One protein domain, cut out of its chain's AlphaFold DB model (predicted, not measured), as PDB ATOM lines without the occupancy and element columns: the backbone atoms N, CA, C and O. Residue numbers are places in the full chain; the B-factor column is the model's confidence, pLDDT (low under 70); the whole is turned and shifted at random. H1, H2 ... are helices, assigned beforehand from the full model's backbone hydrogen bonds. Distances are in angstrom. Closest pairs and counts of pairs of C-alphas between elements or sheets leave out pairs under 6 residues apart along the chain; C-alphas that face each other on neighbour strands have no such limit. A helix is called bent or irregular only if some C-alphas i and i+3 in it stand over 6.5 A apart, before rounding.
ATOM      1  N   PRO A 216     133.622 105.457 145.717       83.62
ATOM      2  CA  PRO A 216     134.722 106.350 146.023       83.62
ATOM      3  C   PRO A 216     134.197 107.641 146.654       83.62
ATOM      4  O   PRO A 216     133.187 108.206 146.240       83.62
ATOM      5  N   THR A 217     134.931 108.163 147.630       89.06
ATOM      6  CA  THR A 217     134.831 109.579 148.001       89.06
ATOM      7  C   THR A 217     136.170 110.237 147.713       89.06
ATOM      8  O   THR A 217     137.211 109.594 147.858       89.06
ATOM      9  N   ALA A 218     136.163 111.518 147.338       90.00
ATOM     10  CA  ALA A 218     137.403 112.255 147.089       90.00
ATOM     11  C   ALA A 218     138.332 112.216 148.307       90.00
ATOM     12  O   ALA A 218     139.524 111.978 148.164       90.00
ATOM     13  N   ARG A 219     137.768 112.338 149.518       90.38
ATOM     14  CA  ARG A 219     138.524 112.195 150.767       90.38
ATOM     15  C   ARG A 219     139.185 110.820 150.889       90.38
ATOM     16  O   ARG A 219     140.383 110.766 151.110       90.38
ATOM     17  N   ALA A 220     138.425 109.736 150.727       90.50
ATOM     18  CA  ALA A 220     138.968 108.387 150.880       90.50
ATOM     19  C   ALA A 220     140.044 108.069 149.836       90.50
ATOM     20  O   ALA A 220     141.049 107.467 150.184       90.50
ATOM     21  N   LEU A 221     139.858 108.486 148.577       92.44
ATOM     22  CA  LEU A 221     140.850 108.242 147.527       92.44
ATOM     23  C   LEU A 221     142.106 109.098 147.686       92.44
ATOM     24  O   LEU A 221     143.188 108.609 147.387       92.44
ATOM     25  N   ARG A 222     141.985 110.340 148.170       92.06
ATOM     26  CA  ARG A 222     143.146 111.204 148.431       92.06
ATOM     27  C   ARG A 222     144.111 110.570 149.433       92.06
ATOM     28  O   ARG A 222     145.320 110.664 149.257       92.06
ATOM     29  N   ASP A 223     143.557 109.899 150.437       91.12
ATOM     30  CA  ASP A 223     144.319 109.218 151.481       91.12
ATOM     31  C   ASP A 223     144.645 107.748 151.113       91.12
ATOM     32  O   ASP A 223     145.321 107.064 151.881       91.12
ATOM     33  N   ASP A 224     144.181 107.235 149.959       92.50
ATOM     34  CA  ASP A 224     144.379 105.836 149.549       92.50
ATOM     35  C   ASP A 224     145.777 105.647 148.922       92.50
ATOM     36  O   ASP A 224     146.015 106.098 147.795       92.50
ATOM     37  N   PRO A 225     146.706 104.915 149.572       93.19
ATOM     38  CA  PRO A 225     148.045 104.672 149.030       93.19
ATOM     39  C   PRO A 225     148.030 103.831 147.747       93.19
ATOM     40  O   PRO A 225     149.033 103.771 147.035       93.19
ATOM     41  N   LEU A 226     146.909 103.172 147.431       94.31
ATOM     42  CA  LEU A 226     146.756 102.390 146.209       94.31
ATOM     43  C   LEU A 226     146.350 103.243 145.006       94.31
ATOM     44  O   LEU A 226     146.524 102.782 143.878       94.31
ATOM     45  N   LEU A 227     145.852 104.468 145.213       94.44
ATOM     46  CA  LEU A 227     145.432 105.371 144.140       94.44
ATOM     47  C   LEU A 227     146.497 105.538 143.038       94.44
ATOM     48  O   LEU A 227     146.164 105.278 141.879       94.44
ATOM     49  N   PRO A 228     147.766 105.902 143.332       93.94
ATOM     50  CA  PRO A 228     148.765 106.129 142.284       93.94
ATOM     51  C   PRO A 228     149.103 104.871 141.473       93.94
ATOM     52  O   PRO A 228     149.534 104.988 140.328       93.94
ATOM     53  N   VAL A 229     148.895 103.673 142.031       94.50
ATOM     54  CA  VAL A 229     149.205 102.403 141.354       94.50
ATOM     55  C   VAL A 229     147.992 101.847 140.605       94.50
ATOM     56  O   VAL A 229     148.121 101.365 139.481       94.50
ATOM     57  N   LEU A 230     146.801 101.907 141.203       95.75
ATOM     58  CA  LEU A 230     145.589 101.309 140.640       95.75
ATOM     59  C   LEU A 230     144.863 102.231 139.657       95.75
ATOM     60  O   LEU A 230     144.201 101.727 138.751       95.75
ATOM     61  N   LEU A 231     145.002 103.555 139.774       95.94
ATOM     62  CA  LEU A 231     144.334 104.486 138.864       95.94
ATOM     63  C   LEU A 231     144.847 104.391 137.416       95.94
ATOM     64  O   LEU A 231     144.007 104.298 136.524       95.94
ATOM     65  N   PRO A 232     146.160 104.321 137.123       96.44
ATOM     66  CA  PRO A 232     146.614 104.060 135.754       96.44
ATOM     67  C   PRO A 232     146.086 102.719 135.221       96.44
ATOM     68  O   PRO A 232     145.590 102.634 134.098       96.44
ATOM     69  N   ARG A 233     146.098 101.685 136.073       96.06
ATOM     70  CA  ARG A 233     145.605 100.338 135.752       96.06
ATOM     71  C   ARG A 233     144.099 100.292 135.490       96.06
ATOM     72  O   ARG A 233     143.651  99.416 134.754       96.06
ATOM     73  N   LEU A 234     143.319 101.233 136.025       96.31
ATOM     74  CA  LEU A 234     141.880 101.365 135.766       96.31
ATOM     75  C   LEU A 234     141.582 101.522 134.264       96.31
ATOM     76  O   LEU A 234     140.562 101.028 133.785       96.31
ATOM     77  N   PHE A 235     142.487 102.150 133.509       97.06
ATOM     78  CA  PHE A 235     142.370 102.338 132.058       97.06
ATOM     79  C   PHE A 235     142.869 101.149 131.225       97.06
ATOM     80  O   PHE A 235     142.677 101.118 130.010       97.06
ATOM     81  N   GLU A 236     143.504 100.164 131.852       95.31
ATOM     82  CA  GLU A 236     144.122  99.026 131.163       95.31
ATOM     83  C   GLU A 236     143.411  97.708 131.462       95.31
ATOM     84  O   GLU A 236     143.327  96.851 130.583       95.31
ATOM     85  N   ALA A 237     142.903  97.560 132.688       95.44
ATOM     86  CA  ALA A 237     142.340  96.323 133.196       95.44
ATOM     87  C   ALA A 237     141.020  95.949 132.511       95.44
ATOM     88  O   ALA A 237     140.089  96.757 132.370       95.44
ATOM     89  N   GLU A 238     140.904  94.674 132.152       93.44
ATOM     90  CA  GLU A 238     139.676  94.132 131.591       93.44
ATOM     91  C   GLU A 238     138.561  94.055 132.646       93.44
ATOM     92  O   GLU A 238     138.774  93.770 133.825       93.44
ATOM     93  N   GLY A 239     137.321  94.317 132.223       92.81
ATOM     94  CA  GLY A 239     136.135  94.258 133.089       92.81
ATOM     95  C   GLY A 239     135.802  95.537 133.869       92.81
ATOM     96  O   GLY A 239     134.660  95.665 134.319       92.81
ATOM     97  N   VAL A 240     136.707  96.523 133.955       95.50
ATOM     98  CA  VAL A 240     136.435  97.822 134.613       95.50
ATOM     99  C   VAL A 240     135.254  98.538 133.957       95.50
ATOM    100  O   VAL A 240     134.331  98.982 134.638       95.50
ATOM    101  N   GLY A 241     135.236  98.579 132.622       93.31
ATOM    102  CA  GLY A 241     134.150  99.189 131.853       93.31
ATOM    103  C   GLY A 241     132.778  98.607 132.196       93.31
ATOM    104  O   GLY A 241     131.803  99.339 132.365       93.31
ATOM    105  N   ARG A 242     132.708  97.285 132.403       91.81
ATOM    106  CA  ARG A 242     131.489  96.607 132.849       91.81
ATOM    107  C   ARG A 242     131.125  96.990 134.279       91.81
ATOM    108  O   ARG A 242     129.942  97.212 134.526       91.81
ATOM    109  N   ALA A 243     132.080  97.051 135.206       92.06
ATOM    110  CA  ALA A 243     131.815  97.434 136.594       92.06
ATOM    111  C   ALA A 243     131.257  98.862 136.701       92.06
ATOM    112  O   ALA A 243     130.268  99.080 137.393       92.06
ATOM    113  N   LEU A 244     131.801  99.794 135.914       93.31
ATOM    114  CA  LEU A 244     131.444 101.216 135.948       93.31
ATOM    115  C   LEU A 244     130.372 101.626 134.919       93.31
ATOM    116  O   LEU A 244     130.052 102.803 134.787       93.31
ATOM    117  N   ARG A 245     129.764 100.684 134.184       87.75
ATOM    118  CA  ARG A 245     128.832 100.984 133.070       87.75
ATOM    119  C   ARG A 245     127.612 101.832 133.457       87.75
ATOM    120  O   ARG A 245     127.022 102.498 132.601       87.75
ATOM    121  N   HIS A 246     127.217 101.770 134.728       86.62
ATOM    122  CA  HIS A 246     126.031 102.440 135.267       86.62
ATOM    123  C   HIS A 246     126.305 103.867 135.754       86.62
ATOM    124  O   HIS A 246     125.354 104.595 136.033       86.62
ATOM    125  N   GLU A 247     127.571 104.285 135.799       88.38
ATOM    126  CA  GLU A 247     127.991 105.628 136.206       88.38
ATOM    127  C   GLU A 247     127.442 106.702 135.270       88.38
ATOM    128  O   GLU A 247     127.652 106.639 134.057       88.38
ATOM    129  N   LYS A 248     126.742 107.703 135.803       85.56
ATOM    130  CA  LYS A 248     126.083 108.742 134.999       85.56
ATOM    131  C   LYS A 248     126.890 110.036 135.023       85.56
ATOM    132  O   LYS A 248     127.310 110.487 136.078       85.56
ATOM    133  N   ALA A 249     127.036 110.663 133.857       80.06
ATOM    134  CA  ALA A 249     127.665 111.979 133.734       80.06
ATOM    135  C   ALA A 249     126.720 113.138 134.109       80.06
ATOM    136  O   ALA A 249     127.179 114.249 134.328       80.06
ATOM    137  N   ALA A 250     125.404 112.897 134.169       80.94
ATOM    138  CA  ALA A 250     124.417 113.900 134.554       80.94
ATOM    139  C   ALA A 250     123.173 113.242 135.195       80.94
ATOM    140  O   ALA A 250     122.606 112.321 134.592       80.94
ATOM    141  N   PRO A 251     122.730 113.698 136.384       82.19
ATOM    142  CA  PRO A 251     123.470 114.584 137.290       82.19
ATOM    143  C   PRO A 251     124.739 113.893 137.825       82.19
ATOM    144  O   PRO A 251     124.734 112.682 138.047       82.19
ATOM    145  N   LEU A 252     125.816 114.656 138.038       83.38
ATOM    146  CA  LEU A 252     127.003 114.165 138.746       83.38
ATOM    147  C   LEU A 252     126.671 114.043 140.232       83.38
ATOM    148  O   LEU A 252     126.684 115.026 140.971       83.38
ATOM    149  N   ALA A 253     126.322 112.833 140.659       83.88
ATOM    150  CA  ALA A 253     126.015 112.560 142.054       83.88
ATOM    151  C   ALA A 253     127.304 112.418 142.876       83.88
ATOM    152  O   ALA A 253     128.279 111.805 142.429       83.88
ATOM    153  N   ALA A 254     127.297 112.951 144.098       81.94
ATOM    154  CA  ALA A 254     128.368 112.705 145.055       81.94
ATOM    155  C   ALA A 254     128.524 111.192 145.299       81.94
ATOM    156  O   ALA A 254     127.535 110.461 145.341       81.94
ATOM    157  N   GLY A 255     129.765 110.726 145.441       81.94
ATOM    158  CA  GLY A 255     130.067 109.301 145.623       81.94
ATOM    159  C   GLY A 255     130.166 108.484 144.328       81.94
ATOM    160  O   GLY A 255     130.372 107.279 144.394       81.94
ATOM    161  N   THR A 256     130.027 109.117 143.158       90.62
ATOM    162  CA  THR A 256     130.320 108.494 141.855       90.62
ATOM    163  C   THR A 256     131.801 108.600 141.502       90.62
ATOM    164  O   THR A 256     132.482 109.549 141.912       90.62
ATOM    165  N   TRP A 257     132.310 107.675 140.687       94.12
ATOM    166  CA  TRP A 257     133.674 107.750 140.156       94.12
ATOM    167  C   TRP A 257     133.904 108.997 139.310       94.12
ATOM    168  O   TRP A 257     134.925 109.657 139.473       94.12
ATOM    169  N   LEU A 258     132.950 109.359 138.446       94.31
ATOM    170  CA  LEU A 258     133.078 110.541 137.585       94.31
ATOM    171  C   LEU A 258     133.169 111.833 138.409       94.31
ATOM    172  O   LEU A 258     134.073 112.636 138.184       94.31
ATOM    173  N   ALA A 259     132.285 112.014 139.400       93.06
ATOM    174  CA  ALA A 259     132.348 113.183 140.277       93.06
ATOM    175  C   ALA A 259     133.636 113.192 141.110       93.06
ATOM    176  O   ALA A 259     134.263 114.236 141.269       93.06
ATOM    177  N   THR A 260     134.061 112.029 141.610       94.56
ATOM    178  CA  THR A 260     135.268 111.927 142.432       94.56
ATOM    179  C   THR A 260     136.533 112.245 141.639       94.56
ATOM    180  O   THR A 260     137.346 113.038 142.105       94.56
ATOM    181  N   LEU A 261     136.693 111.691 140.433       95.25
ATOM    182  CA  LEU A 261     137.846 111.986 139.577       95.25
ATOM    183  C   LEU A 261     137.897 113.462 139.180       95.25
ATOM    184  O   LEU A 261     138.981 114.033 139.155       95.25
ATOM    185  N   ARG A 262     136.743 114.101 138.945       94.00
ATOM    186  CA  ARG A 262     136.685 115.541 138.668       94.00
ATOM    187  C   ARG A 262     137.152 116.382 139.853       94.00
ATOM    188  O   ARG A 262     137.891 117.340 139.656       94.00
ATOM    189  N   VAL A 263     136.757 116.020 141.074       94.19
ATOM    190  CA  VAL A 263     137.250 116.694 142.287       94.19
ATOM    191  C   VAL A 263     138.761 116.509 142.419       94.19
ATOM    192  O   VAL A 263     139.478 117.496 142.548       94.19
ATOM    193  N   LEU A 264     139.259 115.273 142.310       95.12
ATOM    194  CA  LEU A 264     140.692 114.982 142.444       95.12
ATOM    195  C   LEU A 264     141.553 115.649 141.359       95.12
ATOM    196  O   LEU A 264     142.683 116.041 141.646       95.12
ATOM    197  N   GLU A 265     141.033 115.785 140.137       95.88
ATOM    198  CA  GLU A 265     141.693 116.521 139.053       95.88
ATOM    199  C   GLU A 265     141.711 118.029 139.327       95.88
ATOM    200  O   GLU A 265     142.770 118.644 139.228       95.88
ATOM    201  N   SER A 266     140.599 118.611 139.791       93.81
ATOM    202  CA  SER A 266     140.541 120.035 140.156       93.81
ATOM    203  C   SER A 266     141.453 120.407 141.334       93.81
ATOM    204  O   SER A 266     141.942 121.531 141.414       93.81
ATOM    205  N   GLU A 267     141.713 119.454 142.232       94.19
ATOM    206  CA  GLU A 267     142.643 119.594 143.357       94.19
ATOM    207  C   GLU A 267     144.108 119.339 142.960       94.19
ATOM    208  O   GLU A 267     145.007 119.549 143.773       94.19
ATOM    209  N   GLY A 268     144.366 118.840 141.745       93.69
ATOM    210  CA  GLY A 268     145.702 118.459 141.279       93.69
ATOM    211  C   GLY A 268     146.257 117.169 141.898       93.69
ATOM    212  O   GLY A 268     147.413 116.831 141.662       93.69
ATOM    213  N   THR A 269     145.450 116.421 142.664       94.94
ATOM    214  CA  THR A 269     145.849 115.102 143.201       94.94
ATOM    215  C   THR A 269     145.998 114.083 142.071       94.94
ATOM    216  O   THR A 269     146.852 113.199 142.116       94.94
ATOM    217  N   VAL A 270     145.161 114.209 141.041       96.38
ATOM    218  CA  VAL A 270     145.184 113.372 139.846       96.38
ATOM    219  C   VAL A 270     145.514 114.244 138.641       96.38
ATOM    220  O   VAL A 270     144.843 115.238 138.386       96.38
ATOM    221  N   SER A 271     146.540 113.859 137.881       96.06
ATOM    222  CA  SER A 271     146.929 114.591 136.673       96.06
ATOM    223  C   SER A 271     145.852 114.491 135.593       96.06
ATOM    224  O   SER A 271     145.437 113.394 135.206       96.06
ATOM    225  N   ARG A 272     145.453 115.651 135.067       96.50
ATOM    226  CA  ARG A 272     144.566 115.782 133.908       96.50
ATOM    227  C   ARG A 272     145.113 115.053 132.679       96.50
ATOM    228  O   ARG A 272     144.382 114.301 132.040       96.50
ATOM    229  N   GLU A 273     146.406 115.214 132.403       96.62
ATOM    230  CA  GLU A 273     147.109 114.519 131.322       96.62
ATOM    231  C   GLU A 273     147.019 112.997 131.483       96.62
ATOM    232  O   GLU A 273     146.667 112.293 130.540       96.62
ATOM    233  N   MET A 274     147.223 112.482 132.702       97.25
ATOM    234  CA  MET A 274     147.127 111.044 132.968       97.25
ATOM    235  C   MET A 274     145.720 110.499 132.691       97.25
ATOM    236  O   MET A 274     145.598 109.417 132.114       97.25
ATOM    237  N   LEU A 275     144.666 111.242 133.056       97.81
ATOM    238  CA  LEU A 275     143.285 110.843 132.771       97.81
ATOM    239  C   LEU A 275     142.983 110.853 131.267       97.81
ATOM    240  O   LEU A 275     142.364 109.913 130.767       97.81
ATOM    241  N   LEU A 276     143.432 111.883 130.543       97.81
ATOM    242  CA  LEU A 276     143.251 111.982 129.093       97.81
ATOM    243  C   LEU A 276     143.985 110.863 128.354       97.81
ATOM    244  O   LEU A 276     143.368 110.142 127.565       97.81
ATOM    245  N   ASP A 277     145.268 110.665 128.654       97.75
ATOM    246  CA  ASP A 277     146.063 109.598 128.050       97.75
ATOM    247  C   ASP A 277     145.510 108.221 128.419       97.75
ATOM    248  O   ASP A 277     145.484 107.309 127.593       97.75
ATOM    249  N   GLY A 278     145.033 108.063 129.657       97.94
ATOM    250  CA  GLY A 278     144.347 106.864 130.120       97.94
ATOM    251  C   GLY A 278     143.111 106.554 129.277       97.94
ATOM    252  O   GLY A 278     142.975 105.436 128.777       97.94
ATOM    253  N   CYS A 279     142.234 107.539 129.060       97.88
ATOM    254  CA  CYS A 279     141.059 107.389 128.200       97.88
ATOM    255  C   CYS A 279     141.448 106.970 126.774       97.88
ATOM    256  O   CYS A 279     140.898 105.993 126.262       97.88
ATOM    257  N   LEU A 280     142.421 107.646 126.154       97.50
ATOM    258  CA  LEU A 280     142.868 107.320 124.795       97.50
ATOM    259  C   LEU A 280     143.482 105.921 124.704       97.50
ATOM    260  O   LEU A 280     143.080 105.140 123.840       97.50
ATOM    261  N   ARG A 281     144.369 105.546 125.637       96.81
ATOM    262  CA  ARG A 281     144.907 104.178 125.727       96.81
ATOM    263  C   ARG A 281     143.783 103.154 125.858       96.81
ATOM    264  O   ARG A 281     143.807 102.133 125.169       96.81
ATOM    265  N   ARG A 282     142.766 103.420 126.688       97.06
ATOM    266  CA  ARG A 282     141.619 102.516 126.848       97.06
ATOM    267  C   ARG A 282     140.815 102.372 125.560       97.06
ATOM    268  O   ARG A 282     140.382 101.256 125.264       97.06
ATOM    269  N   PHE A 283     140.607 103.457 124.816       97.38
ATOM    270  CA  PHE A 283     139.894 103.431 123.538       97.38
ATOM    271  C   PHE A 283     140.678 102.682 122.457       97.38
ATOM    272  O   PHE A 283     140.090 101.855 121.763       97.38
ATOM    273  N   LEU A 284     141.995 102.904 122.361       95.88
ATOM    274  CA  LEU A 284     142.878 102.234 121.397       95.88
ATOM    275  C   LEU A 284     142.984 100.723 121.646       95.88
ATOM    276  O   LEU A 284     143.112  99.950 120.701       95.88
ATOM    277  N   ARG A 285     142.862 100.277 122.904       94.88
ATOM    278  CA  ARG A 285     142.751  98.844 123.246       94.88
ATOM    279  C   ARG A 285     141.456  98.194 122.738       94.88
ATOM    280  O   ARG A 285     141.377  96.971 122.686       94.88
ATOM    281  N   GLY A 286     140.445  98.984 122.374       91.44
ATOM    282  CA  GLY A 286     139.160  98.497 121.881       91.44
ATOM    283  C   GLY A 286     138.229  97.965 122.977       91.44
ATOM    284  O   GLY A 286     138.511  98.026 124.174       91.44
ATOM    285  N   GLY A 287     137.060  97.472 122.570       91.81
ATOM    286  CA  GLY A 287     136.010  96.988 123.470       91.81
ATOM    287  C   GLY A 287     134.617  97.294 122.931       91.81
ATOM    288  O   GLY A 287     134.468  97.905 121.873       91.81
ATOM    289  N   THR A 288     133.573  96.882 123.650       94.44
ATOM    290  CA  THR A 288     132.202  97.226 123.250       94.44
ATOM    291  C   THR A 288     131.877  98.678 123.606       94.44
ATOM    292  O   THR A 288     132.435  99.246 124.546       94.44
ATOM    293  N   ALA A 289     130.900  99.279 122.920       93.69
ATOM    294  CA  ALA A 289     130.411 100.617 123.271       93.69
ATOM    295  C   ALA A 289     129.931 100.713 124.735       93.69
ATOM    296  O   ALA A 289     130.005 101.777 125.345       93.69
ATOM    297  N   THR A 290     129.447  99.609 125.314       93.88
ATOM    298  CA  THR A 290     129.031  99.559 126.721       93.88
ATOM    299  C   THR A 290     130.226  99.590 127.668       93.88
ATOM    300  O   THR A 290     130.160 100.308 128.663       93.88
ATOM    301  N   ASP A 291     131.311  98.881 127.351       93.69
ATOM    302  CA  ASP A 291     132.513  98.850 128.192       93.69
ATOM    303  C   ASP A 291     133.289 100.176 128.129       93.69
ATOM    304  O   ASP A 291     133.849 100.619 129.129       93.69
ATOM    305  N   LEU A 292     133.280 100.857 126.978       96.12
ATOM    306  CA  LEU A 292     133.964 102.147 126.804       96.12
ATOM    307  C   LEU A 292     133.146 103.353 127.299       96.12
ATOM    308  O   LEU A 292     133.669 104.462 127.386       96.12
ATOM    309  N   ARG A 293     131.873 103.152 127.656       95.38
ATOM    310  CA  ARG A 293     130.928 104.226 128.009       95.38
ATOM    311  C   ARG A 293     131.398 105.094 129.174       95.38
ATOM    312  O   ARG A 293     131.242 106.310 129.117       95.38
ATOM    313  N   PHE A 294     131.926 104.474 130.229       95.75
ATOM    314  CA  PHE A 294     132.446 105.196 131.392       95.75
ATOM    315  C   PHE A 294     133.600 106.124 130.991       95.75
ATOM    316  O   PHE A 294     133.592 107.302 131.327       95.75
ATOM    317  N   PHE A 295     134.539 105.612 130.198       97.19
ATOM    318  CA  PHE A 295     135.719 106.351 129.753       97.19
ATOM    319  C   PHE A 295     135.370 107.470 128.768       97.19
ATOM    320  O   PHE A 295     135.920 108.557 128.875       97.19
ATOM    321  N   ALA A 296     134.410 107.251 127.863       96.38
ATOM    322  CA  ALA A 296     133.890 108.305 126.986       96.38
ATOM    323  C   ALA A 296     133.251 109.447 127.792       96.38
ATOM    324  O   ALA A 296     133.516 110.613 127.524       96.38
ATOM    325  N   ARG A 297     132.479 109.117 128.836       96.12
ATOM    326  CA  ARG A 297     131.902 110.109 129.758       96.12
ATOM    327  C   ARG A 297     132.966 110.861 130.550       96.12
ATOM    328  O   ARG A 297     132.828 112.060 130.740       96.12
ATOM    329  N   LEU A 298     133.993 110.159 131.027       96.31
ATOM    330  CA  LEU A 298     135.118 110.777 131.723       96.31
ATOM    331  C   LEU A 298     135.878 111.726 130.792       96.31
ATOM    332  O   LEU A 298     136.188 112.839 131.187       96.31
ATOM    333  N   HIS A 299     136.128 111.308 129.553       97.06
ATOM    334  CA  HIS A 299     136.765 112.136 128.535       97.06
ATOM    335  C   HIS A 299     135.955 113.406 128.231       97.06
ATOM    336  O   HIS A 299     136.499 114.500 128.361       97.06
ATOM    337  N   ASP A 300     134.651 113.284 127.952       95.12
ATOM    338  CA  ASP A 300     133.766 114.444 127.755       95.12
ATOM    339  C   ASP A 300     133.750 115.363 129.000       95.12
ATOM    340  O   ASP A 300     133.714 116.582 128.859       95.12
ATOM    341  N   LEU A 301     133.805 114.797 130.215       94.75
ATOM    342  CA  LEU A 301     133.819 115.549 131.480       94.75
ATOM    343  C   LEU A 301     135.119 116.328 131.709       94.75
ATOM    344  O   LEU A 301     135.092 117.389 132.331       94.75
ATOM    345  N   ILE A 302     136.251 115.795 131.245       94.75
ATOM    346  CA  ILE A 302     137.534 116.501 131.296       94.75
ATOM    347  C   ILE A 302     137.490 117.727 130.377       94.75
ATOM    348  O   ILE A 302     138.126 118.730 130.691       94.75
ATOM    349  N   GLU A 303     136.713 117.663 129.290       94.31
ATOM    350  CA  GLU A 303     136.610 118.705 128.265       94.31
ATOM    351  C   GLU A 303     138.006 119.089 127.735       94.31
ATOM    352  O   GLU A 303     138.535 120.146 128.084       94.31
ATOM    353  N   PRO A 304     138.663 118.203 126.956       96.25
ATOM    354  CA  PRO A 304     140.025 118.444 126.495       96.25
ATOM    355  C   PRO A 304     140.115 119.737 125.673       96.25
ATOM    356  O   PRO A 304     139.322 119.952 124.748       96.25
ATOM    357  N   ALA A 305     141.095 120.576 126.006       95.31
ATOM    358  CA  ALA A 305     141.378 121.829 125.320       95.31
ATOM    359  C   ALA A 305     141.979 121.586 123.926       95.31
ATOM    360  O   ALA A 305     142.432 120.484 123.615       95.31
ATOM    361  N   TYR A 306     142.011 122.632 123.092       95.50
ATOM    362  CA  TYR A 306     142.552 122.559 121.730       95.50
ATOM    363  C   TYR A 306     143.964 121.962 121.704       95.50
ATOM    364  O   TYR A 306     144.174 120.936 121.062       95.50
ATOM    365  N   ASP A 307     144.894 122.533 122.474       95.56
ATOM    366  CA  ASP A 307     146.300 122.111 122.503       95.56
ATOM    367  C   ASP A 307     146.463 120.666 123.002       95.56
ATOM    368  O   ASP A 307     147.300 119.912 122.503       95.56
ATOM    369  N   GLU A 308     145.623 120.243 123.955       96.56
ATOM    370  CA  GLU A 308     145.631 118.876 124.486       96.56
ATOM    371  C   GLU A 308     145.216 117.858 123.419       96.56
ATOM    372  O   GLU A 308     145.790 116.767 123.355       96.56
ATOM    373  N   VAL A 309     144.229 118.215 122.586       96.88
ATOM    374  CA  VAL A 309     143.776 117.412 121.444       96.88
ATOM    375  C   VAL A 309     144.811 117.441 120.325       96.88
ATOM    376  O   VAL A 309     145.134 116.380 119.798       96.88
ATOM    377  N   ALA A 310     145.353 118.615 119.991       95.50
ATOM    378  CA  ALA A 310     146.343 118.795 118.933       95.50
ATOM    379  C   ALA A 310     147.596 117.944 119.191       95.50
ATOM    380  O   ALA A 310     148.028 117.191 118.320       95.50
ATOM    381  N   ALA A 311     148.104 117.943 120.429       95.44
ATOM    382  CA  ALA A 311     149.235 117.108 120.839       95.44
ATOM    383  C   ALA A 311     148.977 115.592 120.700       95.44
ATOM    384  O   ALA A 311     149.920 114.803 120.644       95.44
ATOM    385  N   ARG A 312     147.706 115.174 120.646       96.44
ATOM    386  CA  ARG A 312     147.251 113.773 120.590       96.44
ATOM    387  C   ARG A 312     146.482 113.458 119.306       96.44
ATOM    388  O   ARG A 312     145.812 112.428 119.235       96.44
ATOM    389  N   ALA A 313     146.557 114.318 118.288       96.00
ATOM    390  CA  ALA A 313     145.741 114.219 117.079       96.00
ATOM    391  C   ALA A 313     145.824 112.829 116.428       96.00
ATOM    392  O   ALA A 313     144.799 112.210 116.145       96.00
ATOM    393  N   ARG A 314     147.041 112.284 116.308       95.38
ATOM    394  CA  ARG A 314     147.287 110.944 115.751       95.38
ATOM    395  C   ARG A 314     146.575 109.825 116.508       95.38
ATOM    396  O   ARG A 314     146.089 108.885 115.886       95.38
ATOM    397  N   ASP A 315     146.474 109.917 117.833       96.94
ATOM    398  CA  ASP A 315     145.754 108.915 118.618       96.94
ATOM    399  C   ASP A 315     144.251 108.981 118.339       96.94
ATOM    400  O   ASP A 315     143.622 107.937 118.188       96.94
ATOM    401  N   TYR A 316     143.675 110.178 118.176       97.31
ATOM    402  CA  TYR A 316     142.275 110.317 117.762       97.31
ATOM    403  C   TYR A 316     142.026 109.800 116.341       97.31
ATOM    404  O   TYR A 316     141.009 109.141 116.124       97.31
ATOM    405  N   VAL A 317     142.936 110.044 115.388       96.69
ATOM    406  CA  VAL A 317     142.835 109.492 114.021       96.69
ATOM    407  C   VAL A 317     142.794 107.963 114.071       96.69
ATOM    408  O   VAL A 317     141.894 107.347 113.502       96.69
ATOM    409  N   ARG A 318     143.673 107.345 114.870       96.12
ATOM    410  CA  ARG A 318     143.735 105.885 115.063       96.12
ATOM    411  C   ARG A 318     142.497 105.269 115.715       96.12
ATOM    412  O   ARG A 318     142.306 104.057 115.625       96.12
ATOM    413  N   LEU A 319     141.633 106.065 116.349       96.81
ATOM    414  CA  LEU A 319     140.345 105.582 116.860       96.81
ATOM    415  C   LEU A 319     139.302 105.417 115.754       96.81
ATOM    416  O   LEU A 319     138.428 104.554 115.861       96.81
ATOM    417  N   LEU A 320     139.384 106.213 114.689       96.50
ATOM    418  CA  LEU A 320     138.379 106.241 113.632       96.50
ATOM    419  C   LEU A 320     138.133 104.894 112.939       96.50
ATOM    420  O   LEU A 320     136.961 104.604 112.732       96.50
ATOM    421  N   PRO A 321     139.117 104.035 112.608       93.44
ATOM    422  CA  PRO A 321     138.833 102.822 111.838       93.44
ATOM    423  C   PRO A 321     138.123 101.731 112.649       93.44
ATOM    424  O   PRO A 321     137.278 101.019 112.114       93.44
ATOM    425  N   SER A 322     138.440 101.577 113.941       89.19
ATOM    426  CA  SER A 322     138.050 100.376 114.704       89.19
ATOM    427  C   SER A 322     137.322 100.647 116.020       89.19
ATOM    428  O   SER A 322     136.741  99.720 116.586       89.19
ATOM    429  N   ALA A 323     137.297 101.888 116.519       94.62
ATOM    430  CA  ALA A 323     136.551 102.183 117.738       94.62
ATOM    431  C   ALA A 323     135.033 102.018 117.511       94.62
ATOM    432  O   ALA A 323     134.542 102.234 116.394       94.62
ATOM    433  N   PRO A 324     134.250 101.670 118.549       95.06
ATOM    434  CA  PRO A 324     132.793 101.663 118.458       95.06
ATOM    435  C   PRO A 324     132.241 103.039 118.076       95.06
ATOM    436  O   PRO A 324     132.780 104.057 118.510       95.06
ATOM    437  N   GLY A 325     131.121 103.066 117.343       94.44
ATOM    438  CA  GLY A 325     130.513 104.286 116.791       94.44
ATOM    439  C   GLY A 325     130.532 105.517 117.714       94.44
ATOM    440  O   GLY A 325     131.064 106.540 117.302       94.44
ATOM    441  N   PRO A 326     130.062 105.444 118.976       94.62
ATOM    442  CA  PRO A 326     130.092 106.596 119.885       94.62
ATOM    443  C   PRO A 326     131.491 107.162 120.173       94.62
ATOM    444  O   PRO A 326     131.640 108.370 120.331       94.62
ATOM    445  N   VAL A 327     132.518 106.308 120.235       97.06
ATOM    446  CA  VAL A 327     133.911 106.727 120.467       97.06
ATOM    447  C   VAL A 327     134.519 107.295 119.185       97.06
ATOM    448  O   VAL A 327     135.205 108.309 119.244       97.06
ATOM    449  N   ALA A 328     134.213 106.709 118.024       97.12
ATOM    450  CA  ALA A 328     134.612 107.267 116.731       97.12
ATOM    451  C   ALA A 328     133.962 108.644 116.479       97.12
ATOM    452  O   ALA A 328     134.628 109.565 116.019       97.12
ATOM    453  N   GLU A 329     132.688 108.825 116.846       96.62
ATOM    454  CA  GLU A 329     132.002 110.123 116.789       96.62
ATOM    455  C   GLU A 329     132.630 111.160 117.730       96.62
ATOM    456  O   GLU A 329     132.751 112.329 117.362       96.62
ATOM    457  N   LEU A 330     133.023 110.747 118.939       96.81
ATOM    458  CA  LEU A 330     133.758 111.595 119.877       96.81
ATOM    459  C   LEU A 330     135.104 112.016 119.277       96.81
ATOM    460  O   LEU A 330     135.396 113.209 119.231       96.81
ATOM    461  N   ALA A 331     135.887 111.069 118.755       97.19
ATOM    462  CA  ALA A 331     137.180 111.360 118.142       97.19
ATOM    463  C   ALA A 331     137.045 112.315 116.949       97.19
ATOM    464  O   ALA A 331     137.735 113.332 116.889       97.19
ATOM    465  N   LEU A 332     136.081 112.052 116.062       96.50
ATOM    466  CA  LEU A 332     135.776 112.917 114.929       96.50
ATOM    467  C   LEU A 332     135.415 114.337 115.379       96.50
ATOM    468  O   LEU A 332     135.905 115.300 114.800       96.50
ATOM    469  N   ARG A 333     134.590 114.492 116.422       95.94
ATOM    470  CA  ARG A 333     134.210 115.811 116.957       95.94
ATOM    471  C   ARG A 333     135.430 116.629 117.382       95.94
ATOM    472  O   ARG A 333     135.429 117.837 117.176       95.94
ATOM    473  N   HIS A 334     136.432 115.987 117.979       96.06
ATOM    474  CA  HIS A 334     137.659 116.648 118.420       96.06
ATOM    475  C   HIS A 334     138.604 116.955 117.258       96.06
ATOM    476  O   HIS A 334     139.048 118.093 117.148       96.06
ATOM    477  N   LEU A 335     138.831 116.004 116.346       96.00
ATOM    478  CA  LEU A 335     139.641 116.231 115.141       96.00
ATOM    479  C   LEU A 335     139.086 117.370 114.287       96.00
ATOM    480  O   LEU A 335     139.830 118.219 113.830       96.00
ATOM    481  N   ARG A 336     137.762 117.451 114.151       93.50
ATOM    482  CA  ARG A 336     137.071 118.505 113.396       93.50
ATOM    483  C   ARG A 336     137.165 119.899 114.012       93.50
ATOM    484  O   ARG A 336     136.773 120.860 113.360       93.50
ATOM    485  N   ARG A 337     137.594 120.008 115.272       91.44
ATOM    486  CA  ARG A 337     137.906 121.299 115.899       91.44
ATOM    487  C   ARG A 337     139.329 121.746 115.580       91.44
ATOM    488  O   ARG A 337     139.579 122.938 115.693       91.44
ATOM    489  N   LEU A 338     140.221 120.818 115.226       90.94
ATOM    490  CA  LEU A 338     141.569 121.136 114.772       90.94
ATOM    491  C   LEU A 338     141.474 121.676 113.344       90.94
ATOM    492  O   LEU A 338     140.878 121.036 112.481       90.94
ATOM    493  N   GLY A 339     142.004 122.876 113.119       78.62
ATOM    494  CA  GLY A 339     142.007 123.516 111.798       78.62
ATOM    495  C   GLY A 339     143.271 123.236 110.985       78.62
ATOM    496  O   GLY A 339     143.345 123.631 109.831       78.62
ATOM    497  N   ASP A 340     144.269 122.591 111.588       82.69
ATOM    498  CA  ASP A 340     145.646 122.500 111.093       82.69
ATOM    499  C   ASP A 340     146.199 121.065 111.140       82.69
ATOM    500  O   ASP A 340     147.371 120.829 111.441       82.69
ATOM    501  N   LEU A 341     145.353 120.078 110.844       89.25
ATOM    502  CA  LEU A 341     145.804 118.692 110.738       89.25
ATOM    503  C   LEU A 341     146.726 118.507 109.522       89.25
ATOM    504  O   LEU A 341     146.390 118.979 108.435       89.25
ATOM    505  N   PRO A 342     147.848 117.772 109.659       89.31
ATOM    506  CA  PRO A 342     148.671 117.399 108.517       89.31
ATOM    507  C   PRO A 342     147.845 116.675 107.450       89.31
ATOM    508  O   PRO A 342     147.026 115.818 107.779       89.31
TER     509      PRO A 342
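What this domain is: This is residues 216 to 342 of the 449 residues of an uncharacterized protein of Nonomuraea dietziae (UniProt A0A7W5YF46). Two helical hairpins, H5 with H6 and H8 with H9, pack on each other as two layers; H4 packs on the other side of H6, and H1 on H4 makes one end of an elongated body. Short H3 packs on H6. The printed part has 127 residues with nine named helices, H1 to H9 in chain order, and no named strand: all helix. It is compact, with a radius of gyration of the C-alphas of 14.4 A and spans of 44 by 28 by 28 A.

How they stand to each other: Start at H1, residues 218 to 222, which touches H4, residues 257 to 266; their closest C-alphas, of Ala 218 and Thr 260, are 5.1 A apart. H2, residues 227 to 234, is close to but not clearly touching H5, residues 272 to 284. Look next at the hub, H6, residues 289 to 302: its residues 290 to 295 touch H3, residues 240 to 243, closest at the C-alphas of Gly 241 and Asp 291, 4.0 A. H5 and H6 form a hairpin at a shallow tilt of 24 degrees, closest at C-alphas 279 and 295, 5.7 A. H6 also touches H4 and H9, residues 325 to 335. H8, residues 313 to 319, forms a hairpin with H9, closest at C-alphas 316 and 331, 5.2 A. H7, residues 306 to 310, is near H5. Each O i to N i+4 pair is within hydrogen-bond range in H1, H4, H5, H7, H8 and H9, against 2 of 4 in H2 and 8 of 10 in H6; H3 is too short for one.

Where its parts are: Find C-alpha 218 at (137.403, 112.255, 147.089), where H1 begins. H4 spans 14.1 A, H5 18.5 A and H6 19.2 A; H6 is irregular, with C-alphas 291 and 294 7.1 A apart. H9 spans 15.1 A to C-alpha 335 at (139.641, 116.231, 115.141).

The domain as a whole: The farthest C-alphas, of Ala 220 and Pro 342, are 44.4 A apart. The printed part has no cut, H3 to H4 is the long link, and no printed residue is under 70 in pLDDT.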